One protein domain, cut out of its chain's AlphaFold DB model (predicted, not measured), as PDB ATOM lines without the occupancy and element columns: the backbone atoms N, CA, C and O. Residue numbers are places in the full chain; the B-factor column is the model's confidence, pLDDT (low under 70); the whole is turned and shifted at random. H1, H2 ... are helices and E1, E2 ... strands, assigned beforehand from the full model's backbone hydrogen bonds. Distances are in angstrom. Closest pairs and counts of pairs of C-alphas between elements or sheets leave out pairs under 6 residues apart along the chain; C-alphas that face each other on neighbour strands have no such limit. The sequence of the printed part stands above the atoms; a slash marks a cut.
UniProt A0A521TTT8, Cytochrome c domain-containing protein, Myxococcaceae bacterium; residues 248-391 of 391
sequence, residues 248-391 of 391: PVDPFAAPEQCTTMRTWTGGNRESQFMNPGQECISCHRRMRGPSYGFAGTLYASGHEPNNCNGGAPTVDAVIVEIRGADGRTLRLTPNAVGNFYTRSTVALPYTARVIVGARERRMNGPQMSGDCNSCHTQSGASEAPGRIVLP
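AT A GLANCE: This is residues 248 to 391 of the 391 residues of the protein "Cytochrome c domain-containing protein" of Myxococcaceae bacterium (UniProt A0A521TTT8). Little of this domain is regular: long loops surround a two-strand ribbon, E1 and E4, near the middle, with the twisted sheet E3-E2-E5-E6 on one side and small helix H1 far out. The 144 residues hold, in order, H1 E1 E2 E3 E4 E5 E6, both sheets antiparallel. Named elements hold 39 residues, mostly strand; the whole is compact, radius of gyration of the C-alphas 14.0 A, spans 40 by 39 by 29 A.

HOW THE PARTS SIT: H1, residues 281 to 287, has every O i to N i+4 pair within hydrogen-bond range. E1, 294 to 299, and E4, 339 to 342, are antiparallel neighbours: N 296 to O 340, 2.9 A. E2, 318 to 324, and E3, 329 to 332, form a hairpin: N 322 to O 330, 2.8 A. E5, 350 to 356, and E6, 359 to 362, form another: N 354 to O 361, 2.9 A. E2 neighbours E5 antiparallel: N 321 to O 353, 2.8 A. H1 is not on this sheet.

IN THESE COORDINATES: H1 begins at C-alpha 281 (35.431, 54.082, 38.522). E2 measures 19.7 A, E5 20.2 A. E6 ends at C-alpha 362 (41.408, 47.599, 58.240).

THE WHOLE: The printed part has no cut. E1 to E2 is a long link. Residues 248 to 249 and 311 to 316 have pLDDT under 70.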
ATOM      1  N   PRO A 248      57.460  44.922  62.173       48.12
ATOM      2  CA  PRO A 248      56.693  45.206  60.971       48.12
ATOM      3  C   PRO A 248      57.157  46.561  60.448       48.12
ATOM      4  O   PRO A 248      56.919  47.587  61.086       48.12
ATOM      5  N   VAL A 249      57.913  46.539  59.345       60.31
ATOM      6  CA  VAL A 249      58.356  47.755  58.684       60.31
ATOM      7  C   VAL A 249      57.051  48.398  58.283       60.31
ATOM      8  O   VAL A 249      56.267  47.772  57.566       60.31
ATOM      9  N   ASP A 250      56.764  49.569  58.850       74.31
ATOM     10  CA  ASP A 250      55.564  50.298  58.490       74.31
ATOM     11  C   ASP A 250      55.539  50.365  56.955       74.31
ATOM     12  O   ASP A 250      56.469  50.924  56.366       74.31
ATOM     13  N   PRO A 251      54.554  49.750  56.274       80.94
ATOM     14  CA  PRO A 251      54.539  49.736  54.817       80.94
ATOM     15  C   PRO A 251      54.448  51.156  54.245       80.94
ATOM     16  O   PRO A 251      54.780  51.359  53.078       80.94
ATOM     17  N   PHE A 252      54.048  52.137  55.059       84.31
ATOM     18  CA  PHE A 252      54.030  53.562  54.733       84.31
ATOM     19  C   PHE A 252      55.344  54.294  55.070       84.31
ATOM     20  O   PHE A 252      55.479  55.473  54.780       84.31
ATOM     21  N   ALA A 253      56.351  53.616  55.623       79.56
ATOM     22  CA  ALA A 253      57.714  54.146  55.736       79.56
ATOM     23  C   ALA A 253      58.577  53.842  54.495       79.56
ATOM     24  O   ALA A 253      59.711  54.315  54.398       79.56
ATOM     25  N   ALA A 254      58.066  53.046  53.549       77.56
ATOM     26  CA  ALA A 254      58.760  52.732  52.306       77.56
ATOM     27  C   ALA A 254      58.886  53.972  51.396       77.56
ATOM     28  O   ALA A 254      57.958  54.780  51.336       77.56
ATOM     29  N   PRO A 255      59.998  54.132  50.653       78.56
ATOM     30  CA  PRO A 255      60.141  55.240  49.715       78.56
ATOM     31  C   PRO A 255      59.134  55.146  48.561       78.56
ATOM     32  O   PRO A 255      58.633  54.072  48.225       78.56
ATOM     33  N   GLU A 256      58.892  56.279  47.902       88.44
ATOM     34  CA  GLU A 256      58.088  56.345  46.682       88.44
ATOM     35  C   GLU A 256      58.783  55.625  45.515       88.44
ATOM     36  O   GLU A 256      59.614  56.198  44.809       88.44
ATOM     37  N   GLN A 257      58.456  54.352  45.303       83.75
ATOM     38  CA  GLN A 257      59.035  53.544  44.232       83.75
ATOM     39  C   GLN A 257      58.116  52.396  43.824       83.75
ATOM     40  O   GLN A 257      57.240  51.988  44.579       83.75
ATOM     41  N   CYS A 258      58.334  51.860  42.618       84.06
ATOM     42  CA  CYS A 258      57.674  50.628  42.199       84.06
ATOM     43  C   CYS A 258      58.448  49.421  42.734       84.06
ATOM     44  O   CYS A 258      59.445  49.016  42.131       84.06
ATOM     45  N   THR A 259      57.995  48.835  43.842       80.56
ATOM     46  CA  THR A 259      58.721  47.761  44.546       80.56
ATOM     47  C   THR A 259      58.913  46.534  43.663       80.56
ATOM     48  O   THR A 259      59.952  45.882  43.702       80.56
ATOM     49  N   THR A 260      57.939  46.234  42.803       76.44
ATOM     50  CA  THR A 260      58.031  45.079  41.902       76.44
ATOM     51  C   THR A 260      58.901  45.328  40.675       76.44
ATOM     52  O   THR A 260      59.106  44.392  39.899       76.44
ATOM     53  N   MET A 261      59.340  46.574  40.450       82.44
ATOM     54  CA  MET A 261      60.043  47.036  39.246       82.44
ATOM     55  C   MET A 261      59.311  46.717  37.929       82.44
ATOM     56  O   MET A 261      59.891  46.781  36.846       82.44
ATOM     57  N   ARG A 262      58.020  46.371  37.996       83.81
ATOM     58  CA  ARG A 262      57.195  46.012  36.844       83.81
ATOM     59  C   ARG A 262      56.055  46.998  36.743       83.81
ATOM     60  O   ARG A 262      55.227  47.088  37.643       83.81
ATOM     61  N   THR A 263      55.971  47.687  35.615       91.06
ATOM     62  CA  THR A 263      54.911  48.659  35.365       91.06
ATOM     63  C   THR A 263      54.001  48.216  34.230       91.06
ATOM     64  O   THR A 263      54.430  47.570  33.273       91.06
ATOM     65  N   TRP A 264      52.735  48.602  34.304       92.56
ATOM     66  CA  TRP A 264      51.800  48.530  33.195       92.56
ATOM     67  C   TRP A 264      52.224  49.490  32.073       92.56
ATOM     68  O   TRP A 264      52.364  50.693  32.285       92.56
ATOM     69  N   THR A 265      52.403  48.957  30.863       94.19
ATOM     70  CA  THR A 265      52.839  49.713  29.670       94.19
ATOM     71  C   THR A 265      51.776  49.782  28.574       94.19
ATOM     72  O   THR A 265      51.976  50.427  27.549       94.19
ATOM     73  N   GLY A 266      50.619  49.144  28.776       90.50
ATOM     74  CA  GLY A 266      49.552  49.059  27.775       90.50
ATOM     75  C   GLY A 266      48.689  50.318  27.635       90.50
ATOM     76  O   GLY A 266      47.728  50.302  26.867       90.50
ATOM     77  N   GLY A 267      48.986  51.395  28.372       93.94
ATOM     78  CA  GLY A 267      48.174  52.613  28.392       93.94
ATOM     79  C   GLY A 267      46.707  52.316  28.722       93.94
ATOM     80  O   GLY A 267      46.410  51.511  29.596       93.94
ATOM     81  N   ASN A 268      45.770  52.902  27.979       95.06
ATOM     82  CA  ASN A 268      44.335  52.656  28.183       95.06
ATOM     83  C   ASN A 268      43.794  51.441  27.416       95.06
ATOM     84  O   ASN A 268      42.587  51.338  27.208       95.06
ATOM     85  N   ARG A 269      44.662  50.526  26.968       93.06
ATOM     86  CA  ARG A 269      44.216  49.290  26.324       93.06
ATOM     87  C   ARG A 269      43.417  48.448  27.315       93.06
ATOM     88  O   ARG A 269      43.895  48.159  28.410       93.06
ATOM     89  N   GLU A 270      42.230  48.028  26.892       92.94
ATOM     90  CA  GLU A 270      41.326  47.210  27.699       92.94
ATOM     91  C   GLU A 270      42.018  45.935  28.191       92.94
ATOM     92  O   GLU A 270      42.560  45.148  27.411       92.94
ATOM     93  N   SER A 271      42.022  45.758  29.509       94.25
ATOM     94  CA  SER A 271      42.594  44.600  30.183       94.25
ATOM     95  C   SER A 271      42.146  44.590  31.638       94.25
ATOM     96  O   SER A 271      42.057  45.637  32.270       94.25
ATOM     97  N   GLN A 272      41.972  43.404  32.219       92.00
ATOM     98  CA  GLN A 272      41.801  43.257  33.669       92.00
ATOM     99  C   GLN A 272      43.004  43.767  34.485       92.00
ATOM    100  O   GLN A 272      42.895  44.050  35.677       92.00
ATOM    101  N   PHE A 273      44.163  43.895  33.839       93.06
ATOM    102  CA  PHE A 273      45.416  44.336  34.447       93.06
ATOM    103  C   PHE A 273      45.707  45.824  34.222       93.06
ATOM    104  O   PHE A 273      46.787  46.287  34.576       93.06
ATOM    105  N   MET A 274      44.800  46.561  33.574       95.81
ATOM    106  CA  MET A 274      45.110  47.919  33.140       95.81
ATOM    107  C   MET A 274      45.273  48.887  34.311       95.81
ATOM    108  O   MET A 274      44.564  48.797  35.312       95.81
ATOM    109  N   ASN A 275      46.194  49.833  34.132       97.31
ATOM    110  CA  ASN A 275      46.374  51.018  34.966       97.31
ATOM    111  C   ASN A 275      46.329  50.791  36.498       97.31
ATOM    112  O   ASN A 275      45.576  51.493  37.181       97.31
ATOM    113  N   PRO A 276      47.121  49.860  37.071       97.06
ATOM    114  CA  PRO A 276      47.161  49.676  38.521       97.06
ATOM    115  C   PRO A 276      47.475  50.986  39.260       97.06
ATOM    116  O   PRO A 276      48.280  51.797  38.797       97.06
ATOM    117  N   GLY A 277      46.811  51.224  40.386       96.50
ATOM    118  CA  GLY A 277      46.979  52.424  41.206       96.50
ATOM    119  C   GLY A 277      46.252  53.671  40.689       96.50
ATOM    120  O   GLY A 277      46.143  54.645  41.429       96.50
ATOM    121  N   GLN A 278      45.704  53.667  39.469       97.44
ATOM    122  CA  GLN A 278      44.871  54.775  38.989       97.44
ATOM    123  C   GLN A 278      43.419  54.656  39.479       97.44
ATOM    124  O   GLN A 278      42.948  53.567  39.816       97.44
ATOM    125  N   GLU A 279      42.688  55.776  39.483       96.00
ATOM    126  CA  GLU A 279      41.236  55.787  39.706       96.00
ATOM    127  C   GLU A 279      40.531  54.909  38.672       96.00
ATOM    128  O   GLU A 279      40.676  55.097  37.460       96.00
ATOM    129  N   CYS A 280      39.740  53.955  39.148       94.75
ATOM    130  CA  CYS A 280      39.094  52.974  38.291       94.75
ATOM    131  C   CYS A 280      37.725  53.484  37.837       94.75
ATOM    132  O   CYS A 280      37.455  53.605  36.641       94.75
ATOM    133  N   ILE A 281      36.852  53.817  38.788       97.75
ATOM    134  CA  ILE A 281      35.431  54.082  38.522       97.75
ATOM    135  C   ILE A 281      35.252  55.437  37.839       97.75
ATOM    136  O   ILE A 281      34.523  55.547  36.852       97.75
ATOM    137  N   SER A 282      35.941  56.470  38.324       97.06
ATOM    138  CA  SER A 282      35.919  57.813  37.744       97.06
ATOM    139  C   SER A 282      36.446  57.808  36.303       97.06
ATOM    140  O   SER A 282      35.800  58.353  35.396       97.06
ATOM    141  N   CYS A 283      37.565  57.114  36.062       96.25
ATOM    142  CA  CYS A 283      38.147  56.962  34.730       96.25
ATOM    143  C   CYS A 283      37.204  56.205  33.786       96.25
ATOM    144  O   CYS A 283      36.897  56.697  32.697       96.25
ATOM    145  N   HIS A 284      36.663  55.065  34.226       96.81
ATOM    146  CA  HIS A 284      35.728  54.270  33.432       96.81
ATOM    147  C   HIS A 284      34.432  55.024  33.125       96.81
ATOM    148  O   HIS A 284      33.951  54.967  31.996       96.81
ATOM    149  N   ARG A 285      33.899  55.815  34.062       96.88
ATOM    150  CA  ARG A 285      32.734  56.675  33.805       96.88
ATOM    151  C   ARG A 285      33.018  57.699  32.703       96.88
ATOM    152  O   ARG A 285      32.186  57.883  31.818       96.88
ATOM    153  N   ARG A 286      34.186  58.352  32.732       96.62
ATOM    154  CA  ARG A 286      34.586  59.355  31.729       96.62
ATOM    155  C   ARG A 286      34.836  58.736  30.352       96.62
ATOM    156  O   ARG A 286      34.439  59.314  29.345       96.62
ATOM    157  N   MET A 287      35.468  57.566  30.319       94.81
ATOM    158  CA  MET A 287      35.875  56.879  29.088       94.81
ATOM    159  C   MET A 287      34.833  55.876  28.570       94.81
ATOM    160  O   MET A 287      35.094  55.190  27.589       94.81
ATOM    161  N   ARG A 288      33.648  55.807  29.197       93.94
ATOM    162  CA  ARG A 288      32.562  54.861  28.871       93.94
ATOM    163  C   ARG A 288      32.973  53.382  28.987       93.94
ATOM    164  O   ARG A 288      32.485  52.542  28.238       93.94
ATOM    165  N   GLY A 289      33.857  53.073  29.933       92.94
ATOM    166  CA  GLY A 289      34.223  51.707  30.299       92.94
ATOM    167  C   GLY A 289      33.156  51.015  31.163       92.94
ATOM    168  O   GLY A 289      32.143  51.623  31.520       92.94
ATOM    169  N   PRO A 290      33.378  49.740  31.536       94.19
ATOM    170  CA  PRO A 290      32.489  49.006  32.433       94.19
ATOM    171  C   PRO A 290      32.223  49.738  33.751       94.19
ATOM    172  O   PRO A 290      33.141  50.315  34.334       94.19
ATOM    173  N   SER A 291      30.984  49.665  34.241       95.38
ATOM    174  CA  SER A 291      30.629  50.145  35.575       95.38
ATOM    175  C   SER A 291      31.113  49.174  36.651       95.38
ATOM    176  O   SER A 291      31.018  47.956  36.488       95.38
ATOM    177  N   TYR A 292      31.592  49.727  37.763       97.31
ATOM    178  CA  TYR A 292      31.992  48.985  38.954       97.31
ATOM    179  C   TYR A 292      31.319  49.587  40.186       97.31
ATOM    180  O   TYR A 292      31.098  50.795  40.243       97.31
ATOM    181  N   GLY A 293      30.984  48.730  41.148       97.50
ATOM    182  CA  GLY A 293      30.576  49.137  42.488       97.50
ATOM    183  C   GLY A 293      31.787  49.420  43.371       97.50
ATOM    184  O   GLY A 293      31.789  50.414  44.084       97.50
ATOM    185  N   PHE A 294      32.831  48.592  43.257       98.56
ATOM    186  CA  PHE A 294      34.112  48.772  43.943       98.56
ATOM    187  C   PHE A 294      35.271  48.421  43.022       98.56
ATOM    188  O   PHE A 294      35.171  47.450  42.267       98.56
ATOM    189  N   ALA A 295      36.363  49.178  43.098       98.25
ATOM    190  CA  ALA A 295      37.597  48.887  42.381       98.25
ATOM    191  C   ALA A 295      38.810  49.556  43.040       98.25
ATOM    192  O   ALA A 295      38.717  50.676  43.540       98.25
ATOM    193  N   GLY A 296      39.953  48.878  43.012       97.62
ATOM    194  CA  GLY A 296      41.213  49.399  43.531       97.62
ATOM    195  C   GLY A 296      42.396  48.490  43.228       97.62
ATOM    196  O   GLY A 296      42.269  47.490  42.514       97.62
ATOM    197  N   THR A 297      43.552  48.841  43.785       97.44
ATOM    198  CA  THR A 297      44.797  48.088  43.600       97.44
ATOM    199  C   THR A 297      45.498  47.863  44.934       97.44
ATOM    200  O   THR A 297      45.663  48.795  45.719       97.44
ATOM    201  N   LEU A 298      45.909  46.620  45.175       95.19
ATOM    202  CA  LEU A 298      46.665  46.195  46.346       95.19
ATOM    203  C   LEU A 298      48.170  46.137  46.052       95.19
ATOM    204  O   LEU A 298      48.569  45.672  44.984       95.19
ATOM    205  N   TYR A 299      48.979  46.555  47.025       91.81
ATOM    206  CA  TYR A 299      50.432  46.663  46.933       91.81
ATOM    207  C   TYR A 299      51.168  46.035  48.125       91.81
ATOM    208  O   TYR A 299      50.589  45.784  49.182       91.81
ATOM    209  N   ALA A 300      52.475  45.822  47.955       83.12
ATOM    210  CA  ALA A 300      53.381  45.453  49.041       83.12
ATOM    211  C   ALA A 300      53.811  46.660  49.898       83.12
ATOM    212  O   ALA A 300      54.052  46.492  51.090       83.12
ATOM    213  N   SER A 301      53.874  47.867  49.317       86.75
ATOM    214  CA  SER A 301      54.267  49.096  50.018       86.75
ATOM    215  C   SER A 301      53.285  50.254  49.800       86.75
ATOM    216  O   SER A 301      52.465  50.245  48.878       86.75
ATOM    217  N   GLY A 302      53.332  51.239  50.699       89.94
ATOM    218  CA  GLY A 302      52.346  52.311  50.819       89.94
ATOM    219  C   GLY A 302      52.466  53.419  49.779       89.94
ATOM    220  O   GLY A 302      51.499  54.145  49.570       89.94
ATOM    221  N   HIS A 303      53.602  53.531  49.091       91.56
ATOM    222  CA  HIS A 303      53.941  54.708  48.285       91.56
ATOM    223  C   HIS A 303      54.239  54.383  46.815       91.56
ATOM    224  O   HIS A 303      55.084  54.988  46.161       91.56
ATOM    225  N   GLU A 304      53.508  53.416  46.262       93.25
ATOM    226  CA  GLU A 304      53.763  52.913  44.910       93.25
ATOM    227  C   GLU A 304      53.218  53.873  43.836       93.25
ATOM    228  O   GLU A 304      52.073  54.346  43.931       93.25
ATOM    229  N   PRO A 305      53.986  54.154  42.770       94.94
ATOM    230  CA  PRO A 305      53.552  55.049  41.711       94.94
ATOM    231  C   PRO A 305      52.425  54.437  40.875       94.94
ATOM    232  O   PRO A 305      52.254  53.218  40.788       94.94
ATOM    233  N   ASN A 306      51.651  55.303  40.216       97.19
ATOM    234  CA  ASN A 306      50.656  54.858  39.242       97.19
ATOM    235  C   ASN A 306      51.305  53.966  38.179       97.19
ATOM    236  O   ASN A 306      52.421  54.210  37.727       97.19
ATOM    237  N   ASN A 307      50.552  52.961  37.744       95.88
ATOM    238  CA  ASN A 307      50.969  51.913  36.824       95.88
ATOM    239  C   ASN A 307      52.019  50.947  37.376       95.88
ATOM    240  O   ASN A 307      52.417  50.058  36.631       95.88
ATOM    241  N   CYS A 308      52.449  51.040  38.638       94.50
ATOM    242  CA  CYS A 308      53.224  49.955  39.230       94.50
ATOM    243  C   CYS A 308      52.334  48.726  39.424       94.50
ATOM    244  O   CYS A 308      51.258  48.825  40.011       94.50
ATOM    245  N   ASN A 309      52.778  47.564  38.950       89.50
ATOM    246  CA  ASN A 309      52.090  46.309  39.205       89.50
ATOM    247  C   ASN A 309      52.299  45.962  40.677       89.50
ATOM    248  O   ASN A 309      53.429  45.698  41.081       89.50
ATOM    249  N   GLY A 310      51.225  45.931  41.463       78.19
ATOM    250  CA  GLY A 310      51.328  45.730  42.907       78.19
ATOM    251  C   GLY A 310      51.848  44.356  43.306       78.19
ATOM    252  O   GLY A 310      52.414  44.223  44.383       78.19
ATOM    253  N   GLY A 311      51.737  43.381  42.395       62.91
ATOM    254  CA  GLY A 311      52.228  42.020  42.561       62.91
ATOM    255  C   GLY A 311      51.527  41.323  43.719       62.91
ATOM    256  O   GLY A 311      51.875  41.528  44.871       62.91
ATOM    257  N   ALA A 312      50.582  40.436  43.431       51.34
ATOM    258  CA  ALA A 312      50.126  39.497  44.450       51.34
ATOM    259  C   ALA A 312      50.972  38.217  44.357       51.34
ATOM    260  O   ALA A 312      50.748  37.413  43.449       51.34
ATOM    261  N   PRO A 313      51.944  38.013  45.263       49.22
ATOM    262  CA  PRO A 313      52.275  36.658  45.654       49.22
ATOM    263  C   PRO A 313      52.378  36.583  47.176       49.22
ATOM    264  O   PRO A 313      53.402  36.911  47.769       49.22
ATOM    265  N   THR A 314      51.322  36.100  47.813       43.16
ATOM    266  CA  THR A 314      51.472  35.430  49.102       43.16
ATOM    267  C   THR A 314      51.149  33.963  48.882       43.16
ATOM    268  O   THR A 314      50.301  33.620  48.058       43.16
ATOM    269  N   VAL A 315      51.865  33.092  49.589       41.97
ATOM    270  CA  VAL A 315      51.555  31.657  49.678       41.97
ATOM    271  C   VAL A 315      50.116  31.419  50.166       41.97
ATOM    272  O   VAL A 315      49.513  30.406  49.826       41.97
ATOM    273  N   ASP A 316      49.552  32.406  50.866       53.81
ATOM    274  CA  ASP A 316      48.173  32.449  51.336       53.81
ATOM    275  C   ASP A 316      47.254  33.246  50.403       53.81
ATOM    276  O   ASP A 316      47.662  34.213  49.755       53.81
ATOM    277  N   ALA A 317      45.970  32.885  50.375       75.50
ATOM    278  CA  ALA A 317      44.962  33.620  49.622       75.50
ATOM    279  C   ALA A 317      44.763  35.039  50.189       75.50
ATOM    280  O   ALA A 317      44.364  35.207  51.342       75.50
ATOM    281  N   VAL A 318      44.981  36.060  49.355       86.38
ATOM    282  CA  VAL A 318      44.692  37.457  49.700       86.38
ATOM    283  C   VAL A 318      43.232  37.784  49.421       86.38
ATOM    284  O   VAL A 318      42.745  37.586  48.304       86.38
ATOM    285  N   ILE A 319      42.546  38.343  50.416       93.25
ATOM    286  CA  ILE A 319      41.144  38.742  50.306       93.25
ATOM    287  C   ILE A 319      40.980  40.215  50.662       93.25
ATOM    288  O   ILE A 319      41.337  40.644  51.754       93.25
ATOM    289  N   VAL A 320      40.360  40.974  49.762       96.50
ATOM    290  CA  VAL A 320      39.793  42.291  50.059       96.50
ATOM    291  C   VAL A 320      38.330  42.086  50.428       96.50
ATOM    292  O   VAL A 320      37.505  41.749  49.577       96.50
ATOM    293  N   GLU A 321      38.004  42.249  51.704       97.88
ATOM    294  CA  GLU A 321      36.636  42.161  52.201       97.88
ATOM    295  C   GLU A 321      36.037  43.557  52.356       97.88
ATOM    296  O   GLU A 321      36.625  44.425  52.995       97.88
ATOM    297  N   ILE A 322      34.850  43.759  51.791       98.56
ATOM    298  CA  ILE A 322      34.091  45.009  51.814       98.56
ATOM    299  C   ILE A 322      32.768  44.728  52.515       98.56
ATOM    300  O   ILE A 322      31.989  43.905  52.041       98.56
ATOM    301  N   ARG A 323      32.498  45.412  53.625       98.12
ATOM    302  CA  ARG A 323      31.289  45.245  54.434       98.12
ATOM    303  C   ARG A 323      30.432  46.502  54.391       98.12
ATOM    304  O   ARG A 323      30.885  47.563  54.818       98.12
ATOM    305  N   GLY A 324      29.200  46.372  53.909       97.88
ATOM    306  CA  GLY A 324      28.228  47.464  53.890       97.88
ATOM    307  C   GLY A 324      27.564  47.718  55.239       97.88
ATOM    308  O   GLY A 324      27.624  46.888  56.149       97.88
ATOM    309  N   ALA A 325      26.873  48.854  55.342       97.38
ATOM    310  CA  ALA A 325      26.081  49.233  56.515       97.38
ATOM    311  C   ALA A 325      24.934  48.249  56.825       97.38
ATOM    312  O   ALA A 325      24.495  48.143  57.967       97.38
ATOM    313  N   ASP A 326      24.476  47.495  55.825       94.06
ATOM    314  CA  ASP A 326      23.481  46.424  55.942       94.06
ATOM    315  C   ASP A 326      24.077  45.095  56.444       94.06
ATOM    316  O   ASP A 326      23.376  44.092  56.556       94.06
ATOM    317  N   GLY A 327      25.383  45.069  56.725       94.81
ATOM    318  CA  GLY A 327      26.113  43.894  57.180       94.81
ATOM    319  C   GLY A 327      26.506  42.920  56.071       94.81
ATOM    320  O   GLY A 327      27.219  41.962  56.372       94.81
ATOM    321  N   ARG A 328      26.112  43.150  54.808       97.38
ATOM    322  CA  ARG A 328      26.506  42.291  53.679       97.38
ATOM    323  C   ARG A 328      27.986  42.478  53.365       97.38
ATOM    324  O   ARG A 328      28.500  43.596  53.385       97.38
ATOM    325  N   THR A 329      28.660  41.379  53.035       97.44
ATOM    326  CA  THR A 329      30.094  41.363  52.727       97.44
ATOM    327  C   THR A 329      30.359  40.904  51.300       97.44
ATOM    328  O   THR A 329      29.831  39.880  50.869       97.44
ATOM    329  N   LEU A 330      31.232  41.615  50.591       97.62
ATOM    330  CA  LEU A 330      31.853  41.169  49.346       97.62
ATOM    331  C   LEU A 330      33.295  40.764  49.639       97.62
ATOM    332  O   LEU A 330      33.990  41.468  50.366       97.62
ATOM    333  N   ARG A 331      33.754  39.652  49.063       97.06
ATOM    334  CA  ARG A 331      35.145  39.189  49.150       97.06
ATOM    335  C   ARG A 331      35.729  39.166  47.747       97.06
ATOM    336  O   ARG A 331      35.181  38.502  46.871       97.06
ATOM    337  N   LEU A 332      36.798  39.922  47.531       95.31
ATOM    338  CA  LEU A 332      37.445  40.083  46.234       95.31
ATOM    339  C   LEU A 332      38.880  39.576  46.312       95.31
ATOM    340  O   LEU A 332      39.590  39.862  47.275       95.31
ATOM    341  N   THR A 333      39.313  38.867  45.277       92.44
ATOM    342  CA  THR A 333      40.702  38.428  45.134       92.44
ATOM    343  C   THR A 333      41.411  39.359  44.152       92.44
ATOM    344  O   THR A 333      40.964  39.472  43.005       92.44
ATOM    345  N   PRO A 334      42.490  40.046  44.569       92.81
ATOM    346  CA  PRO A 334      43.335  40.802  43.655       92.81
ATOM    347  C   PRO A 334      43.925  39.900  42.567       92.81
ATOM    348  O   PRO A 334      44.293  38.755  42.822       92.81
ATOM    349  N   ASN A 335      44.037  40.411  41.346       87.25
ATOM    350  CA  ASN A 335      44.661  39.691  40.242       87.25
ATOM    351  C   ASN A 335      46.199  39.816  40.263       87.25
ATOM    352  O   ASN A 335      46.785  40.400  41.173       87.25
ATOM    353  N   ALA A 336      46.868  39.300  39.227       86.00
ATOM    354  CA  ALA A 336      48.332  39.246  39.147       86.00
ATOM    355  C   ALA A 336      49.056  40.609  39.257       86.00
ATOM    356  O   ALA A 336      50.239  40.635  39.591       86.00
ATOM    357  N   VAL A 337      48.376  41.734  38.999       89.25
ATOM    358  CA  VAL A 337      48.940  43.092  39.160       89.25
ATOM    359  C   VAL A 337      48.388  43.834  40.380       89.25
ATOM    360  O   VAL A 337      48.626  45.028  40.525       89.25
ATOM    361  N   GLY A 338      47.659  43.136  41.254       92.88
ATOM    362  CA  GLY A 338      47.053  43.693  42.464       92.88
ATOM    363  C   GLY A 338      45.678  44.329  42.248       92.88
ATOM    364  O   GLY A 338      45.058  44.758  43.217       92.88
ATOM    365  N   ASN A 339      45.161  44.384  41.018       96.00
ATOM    366  CA  ASN A 339      43.849  44.979  40.754       96.00
ATOM    367  C   ASN A 339      42.724  44.080  41.274       96.00
ATOM    368  O   ASN A 339      42.702  42.879  41.005       96.00
ATOM    369  N   PHE A 340      41.747  44.681  41.944       96.62
ATOM    370  CA  PHE A 340      40.490  44.048  42.326       96.62
ATOM    371  C   PHE A 340      39.330  44.955  41.922       96.62
ATOM    372  O   PHE A 340      39.427  46.179  41.993       96.62
ATOM    373  N   TYR A 341      38.221  44.364  41.488       97.44
ATOM    374  CA  TYR A 341      37.029  45.112  41.102       97.44
ATOM    375  C   TYR A 341      35.792  44.217  41.082       97.44
ATOM    376  O   TYR A 341      35.877  43.002  40.906       97.44
ATOM    377  N   THR A 342      34.618  44.821  41.232       97.81
ATOM    378  CA  THR A 342      33.327  44.132  41.148       97.81
ATOM    379  C   THR A 342      32.229  45.075  40.676       97.81
ATOM    380  O   THR A 342      32.290  46.281  40.902       97.81
ATOM    381  N   ARG A 343      31.205  44.523  40.016       97.25
ATOM    382  CA  ARG A 343      29.969  45.250  39.678       97.25
ATOM    383  C   ARG A 343      28.973  45.282  40.836       97.25
ATOM    384  O   ARG A 343      28.074  46.115  40.831       97.25
ATOM    385  N   SER A 344      29.124  44.372  41.795       97.38
ATOM    386  CA  SER A 344      28.262  44.288  42.967       97.38
ATOM    387  C   SER A 344      28.470  45.493  43.878       97.38
ATOM    388  O   SER A 344      29.571  46.033  43.980       97.38
ATOM    389  N   THR A 345      27.408  45.888  44.568       96.50
ATOM    390  CA  THR A 345      27.418  46.968  45.553       96.50
ATOM    391  C   THR A 345      27.013  46.438  46.926       96.50
ATOM    392  O   THR A 345      26.455  45.345  47.049       96.50
ATOM    393  N   VAL A 346      27.308  47.219  47.964       97.06
ATOM    394  CA  VAL A 346      26.791  47.036  49.328       97.06
ATOM    395  C   VAL A 346      26.162  48.347  49.796       97.06
ATOM    396  O   VAL A 346      26.377  49.389  49.169       97.06
ATOM    397  N   ALA A 347      25.390  48.317  50.884       97.94
ATOM    398  CA  ALA A 347      24.862  49.544  51.472       97.94
ATOM    399  C   ALA A 347      26.000  50.449  51.976       97.94
ATOM    400  O   ALA A 347      26.943  49.976  52.611       97.94
ATOM    401  N   LEU A 348      25.895  51.751  51.701       96.88
ATOM    402  CA  LEU A 348      26.837  52.766  52.173       96.88
ATOM    403  C   LEU A 348      26.388  53.357  53.527       96.88
ATOM    404  O   LEU A 348      25.183  53.420  53.778       96.88
ATOM    405  N   PRO A 349      27.321  53.840  54.370       97.81
ATOM    406  CA  PRO A 349      28.771  53.746  54.197       97.81
ATOM    407  C   PRO A 349      29.274  52.306  54.370       97.81
ATOM    408  O   PRO A 349      28.621  51.480  55.005       97.81
ATOM    409  N   TYR A 350      30.438  51.997  53.807       98.19
ATOM    410  CA  TYR A 350      31.063  50.676  53.923       98.19
ATOM    411  C   TYR A 350      32.381  50.752  54.696       98.19
ATOM    412  O   TYR A 350      33.001  51.806  54.786       98.19
ATOM    413  N   THR A 351      32.841  49.618  55.210       97.75
ATOM    414  CA  THR A 351      34.215  49.434  55.707       97.75
ATOM    415  C   THR A 351      34.907  48.365  54.872       97.75
ATOM    416  O   THR A 351      34.231  47.491  54.326       97.75
ATOM    417  N   ALA A 352      36.233  48.406  54.752       97.69
ATOM    418  CA  ALA A 352      36.972  47.328  54.108       97.69
ATOM    419  C   ALA A 352      38.206  46.906  54.900       97.69
ATOM    420  O   ALA A 352      38.735  47.655  55.729       97.69
ATOM    421  N   ARG A 353      38.647  45.681  54.628       96.12
ATOM    422  CA  ARG A 353      39.886  45.118  55.149       96.12
ATOM    423  C   ARG A 353      40.577  44.233  54.123       96.12
ATOM    424  O   ARG A 353      39.917  43.591  53.310       96.12
ATOM    425  N   VAL A 354      41.898  44.184  54.200       94.62
ATOM    426  CA  VAL A 354      42.736  43.207  53.499       94.62
ATOM    427  C   VAL A 354      43.062  42.093  54.483       94.62
ATOM    428  O   VAL A 354      43.440  42.389  55.612       94.62
ATOM    429  N   ILE A 355      42.902  40.839  54.072       90.31
ATOM    430  CA  ILE A 355      43.103  39.643  54.896       90.31
ATOM    431  C   ILE A 355      44.112  38.730  54.196       90.31
ATOM    432  O   ILE A 355      43.962  38.456  53.002       90.31
ATOM    433  N   VAL A 356      45.108  38.258  54.947       84.38
ATOM    434  CA  VAL A 356      46.106  37.263  54.521       84.38
ATOM    435  C   VAL A 356      46.319  36.291  55.678       84.38
ATOM    436  O   VAL A 356      46.869  36.669  56.714       84.38
ATOM    437  N   GLY A 357      45.837  35.055  55.539       81.75
ATOM    438  CA  GLY A 357      45.823  34.097  56.649       81.75
ATOM    439  C   GLY A 357      45.101  34.672  57.878       81.75
ATOM    440  O   GLY A 357      43.947  35.090  57.786       81.75
ATOM    441  N   ALA A 358      45.797  34.729  59.018       79.50
ATOM    442  CA  ALA A 358      45.289  35.314  60.265       79.50
ATOM    443  C   ALA A 358      45.517  36.838  60.394       79.50
ATOM    444  O   ALA A 358      45.044  37.450  61.351       79.50
ATOM    445  N   ARG A 359      46.257  37.457  59.464       81.88
ATOM    446  CA  ARG A 359      46.603  38.885  59.498       81.88
ATOM    447  C   ARG A 359      45.563  39.702  58.747       81.88
ATOM    448  O   ARG A 359      45.068  39.288  57.697       81.88
ATOM    449  N   GLU A 360      45.281  40.900  59.243       90.75
ATOM    450  CA  GLU A 360      44.381  41.828  58.567       90.75
ATOM    451  C   GLU A 360      44.778  43.294  58.740       90.75
ATOM    452  O   GLU A 360      45.360  43.694  59.745       90.75
ATOM    453  N   ARG A 361      44.416  44.104  57.743       88.81
ATOM    454  CA  ARG A 361      44.573  45.557  57.741       88.81
ATOM    455  C   ARG A 361      43.241  46.176  57.409       88.81
ATOM    456  O   ARG A 361      42.651  45.866  56.376       88.81
ATOM    457  N   ARG A 362      42.753  47.027  58.302       93.06
ATOM    458  CA  ARG A 362      41.408  47.599  58.240       93.06
ATOM    459  C   ARG A 362      41.485  49.072  57.883       93.06
ATOM    460  O   ARG A 362      42.418  49.764  58.274       93.06
ATOM    461  N   MET A 363      40.478  49.548  57.166       90.75
ATOM    462  CA  MET A 363      40.251  50.981  57.034       90.75
ATOM    463  C   MET A 363      39.896  51.582  58.398       90.75
ATOM    464  O   MET A 363      39.126  50.992  59.154       90.75
ATOM    465  N   ASN A 364      40.424  52.774  58.680       86.00
ATOM    466  CA  ASN A 364      40.209  53.468  59.954       86.00
ATOM    467  C   ASN A 364      38.792  54.044  60.101       86.00
ATOM    468  O   ASN A 364      38.341  54.285  61.216       86.00
ATOM    469  N   GLY A 365      38.081  54.253  58.990       87.75
ATOM    470  CA  GLY A 365      36.740  54.827  58.995       87.75
ATOM    471  C   GLY A 365      35.878  54.342  57.828       87.75
ATOM    472  O   GLY A 365      36.417  53.880  56.815       87.75
ATOM    473  N   PRO A 366      34.541  54.428  57.955       94.19
ATOM    474  CA  PRO A 366      33.628  54.102  56.868       94.19
ATOM    475  C   PRO A 366      33.779  55.053  55.674       94.19
ATOM    476  O   PRO A 366      34.064  56.234  55.851       94.19
ATOM    477  N   GLN A 367      33.541  54.555  54.462       95.81
ATOM    478  CA  GLN A 367      33.660  55.323  53.220       95.81
ATOM    479  C   GLN A 367      32.398  55.268  52.359       95.81
ATOM    480  O   GLN A 367      31.548  54.386  52.500       95.81
ATOM    481  N   MET A 368      32.287  56.246  51.457       96.31
ATOM    482  CA  MET A 368      31.135  56.438  50.565       96.31
ATOM    483  C   MET A 368      31.450  56.149  49.093       96.31
ATOM    484  O   MET A 368      30.536  55.955  48.296       96.31
ATOM    485  N   SER A 369      32.728  56.135  48.712       95.75
ATOM    486  CA  SER A 369      33.164  55.923  47.329       95.75
ATOM    487  C   SER A 369      33.742  54.528  47.165       95.75
ATOM    488  O   SER A 369      34.672  54.173  47.876       95.75
ATOM    489  N   GLY A 370      33.246  53.759  46.196       97.12
ATOM    490  CA  GLY A 370      33.856  52.480  45.832       97.12
ATOM    491  C   GLY A 370      35.091  52.600  44.932       97.12
ATOM    492  O   GLY A 370      35.682  51.584  44.573       97.12
ATOM    493  N   ASP A 371      35.485  53.815  44.539       97.81
ATOM    494  CA  ASP A 371      36.714  54.053  43.776       97.81
ATOM    495  C   ASP A 371      37.892  54.139  44.747       97.81
ATOM    496  O   ASP A 371      38.324  55.228  45.125       97.81
ATOM    497  N   CYS A 372      38.370  52.995  45.233       97.50
ATOM    498  CA  CYS A 372      39.289  52.940  46.366       97.50
ATOM    499  C   CYS A 372      40.577  53.741  46.106       97.50
ATOM    500  O   CYS A 372      41.077  54.423  47.000       97.50
ATOM    501  N   ASN A 373      41.072  53.726  44.864       97.50
ATOM    502  CA  ASN A 373      42.288  54.441  44.462       97.50
ATOM    503  C   ASN A 373      42.124  55.977  44.438       97.50
ATOM    504  O   ASN A 373      43.128  56.674  44.332       97.50
ATOM    505  N   SER A 374      40.902  56.515  44.581       96.06
ATOM    506  CA  SER A 374      40.679  57.964  44.763       96.06
ATOM    507  C   SER A 374      41.156  58.478  46.127       96.06
ATOM    508  O   SER A 374      41.561  59.629  46.249       96.06
ATOM    509  N   CYS A 375      41.139  57.618  47.153       96.62
ATOM    510  CA  CYS A 375      41.702  57.917  48.474       96.62
ATOM    511  C   CYS A 375      43.087  57.273  48.624       96.62
ATOM    512  O   CYS A 375      44.028  57.891  49.111       96.62
ATOM    513  N   HIS A 376      43.252  56.045  48.131       97.25
ATOM    514  CA  HIS A 376      44.506  55.299  48.208       97.25
ATOM    515  C   HIS A 376      45.468  55.629  47.051       97.25
ATOM    516  O   HIS A 376      45.811  54.775  46.223       97.25
ATOM    517  N   THR A 377      45.888  56.894  46.982       97.06
ATOM    518  CA  THR A 377      46.874  57.408  46.015       97.06
ATOM    519  C   THR A 377      48.312  57.079  46.447       97.06
ATOM    520  O   THR A 377      48.528  56.530  47.525       97.06
ATOM    521  N   GLN A 378      49.311  57.414  45.618       95.12
ATOM    522  CA  GLN A 378      50.736  57.239  45.953       95.12
ATOM    523  C   GLN A 378      51.109  57.934  47.270       95.12
ATOM    524  O   GLN A 378      51.772  57.339  48.105       95.12
ATOM    525  N   SER A 379      50.648  59.166  47.482       92.88
ATOM    526  CA  SER A 379      50.903  59.942  48.703       92.88
ATOM    527  C   SER A 379      49.809  59.794  49.764       92.88
ATOM    528  O   SER A 379      49.902  60.397  50.827       92.88
ATOM    529  N   GLY A 380      48.732  59.073  49.445       93.69
ATOM    530  CA  GLY A 380      47.494  59.113  50.209       93.69
ATOM    531  C   GLY A 380      46.658  60.368  49.928       93.69
ATOM    532  O   GLY A 380      47.158  61.418  49.508       93.69
ATOM    533  N   ALA A 381      45.349  60.238  50.108       93.44
ATOM    534  CA  ALA A 381      44.360  61.304  50.023       93.44
ATOM    535  C   ALA A 381      43.188  60.980  50.960       93.44
ATOM    536  O   ALA A 381      42.961  59.820  51.302       93.44
ATOM    537  N   SER A 382      42.422  61.997  51.369       89.12
ATOM    538  CA  SER A 382      41.242  61.813  52.232       89.12
ATOM    539  C   SER A 382      41.544  60.988  53.495       89.12
ATOM    540  O   SER A 382      40.836  60.034  53.800       89.12
ATOM    541  N   GLU A 383      42.634  61.338  54.189       89.00
ATOM    542  CA  GLU A 383      43.144  60.674  55.407       89.00
ATOM    543  C   GLU A 383      43.701  59.253  55.216       89.00
ATOM    544  O   GLU A 383      44.209  58.658  56.168       89.00
ATOM    545  N   ALA A 384      43.678  58.700  53.999       93.00
ATOM    546  CA  ALA A 384      44.434  57.490  53.714       93.00
ATOM    547  C   ALA A 384      45.943  57.809  53.722       93.00
ATOM    548  O   ALA A 384      46.343  58.804  53.117       93.00
ATOM    549  N   PRO A 385      46.790  56.968  54.344       90.56
ATOM    550  CA  PRO A 385      48.239  57.191  54.416       90.56
ATOM    551  C   PRO A 385      48.979  56.906  53.099       90.56
ATOM    552  O   PRO A 385      50.156  57.214  52.974       90.56
ATOM    553  N   GLY A 386      48.309  56.293  52.123       95.25
ATOM    554  CA  GLY A 386      48.919  55.838  50.879       95.25
ATOM    555  C   GLY A 386      48.073  54.770  50.201       95.25
ATOM    556  O   GLY A 386      46.853  54.683  50.393       95.25
ATOM    557  N   ARG A 387      48.743  53.915  49.435       96.62
ATOM    558  CA  ARG A 387      48.181  52.741  48.768       96.62
ATOM    559  C   ARG A 387      47.522  51.764  49.735       96.62
ATOM    560  O   ARG A 387      47.780  51.743  50.936       96.62
ATOM    561  N   ILE A 388      46.660  50.917  49.180       95.69
ATOM    562  CA  ILE A 388      46.132  49.757  49.895       95.69
ATOM    563  C   ILE A 388      47.260  48.734  49.955       95.69
ATOM    564  O   ILE A 388      47.774  48.332  48.911       95.69
ATOM    565  N   VAL A 389      47.634  48.311  51.158       91.38
ATOM    566  CA  VAL A 389      48.779  47.420  51.378       91.38
ATOM    567  C   VAL A 389      48.389  46.149  52.111       91.38
ATOM    568  O   VAL A 389      47.357  46.093  52.788       91.38
ATOM    569  N   LEU A 390      49.221  45.122  51.959       86.56
ATOM    570  CA  LEU A 390      49.126  43.880  52.721       86.56
ATOM    571  C   LEU A 390      49.212  44.146  54.247       86.56
ATOM    572  O   LEU A 390      49.745  45.178  54.675       86.56
ATOM    573  N   PRO A 391      48.622  43.271  55.081       78.88
ATOM    574  CA  PRO A 391      48.552  43.462  56.524       78.88
ATOM    575  C   PRO A 391      49.867  43.254  57.255       78.88
ATOM    576  O   PRO A 391      50.491  42.186  57.076       78.88
TER     577      PRO A 391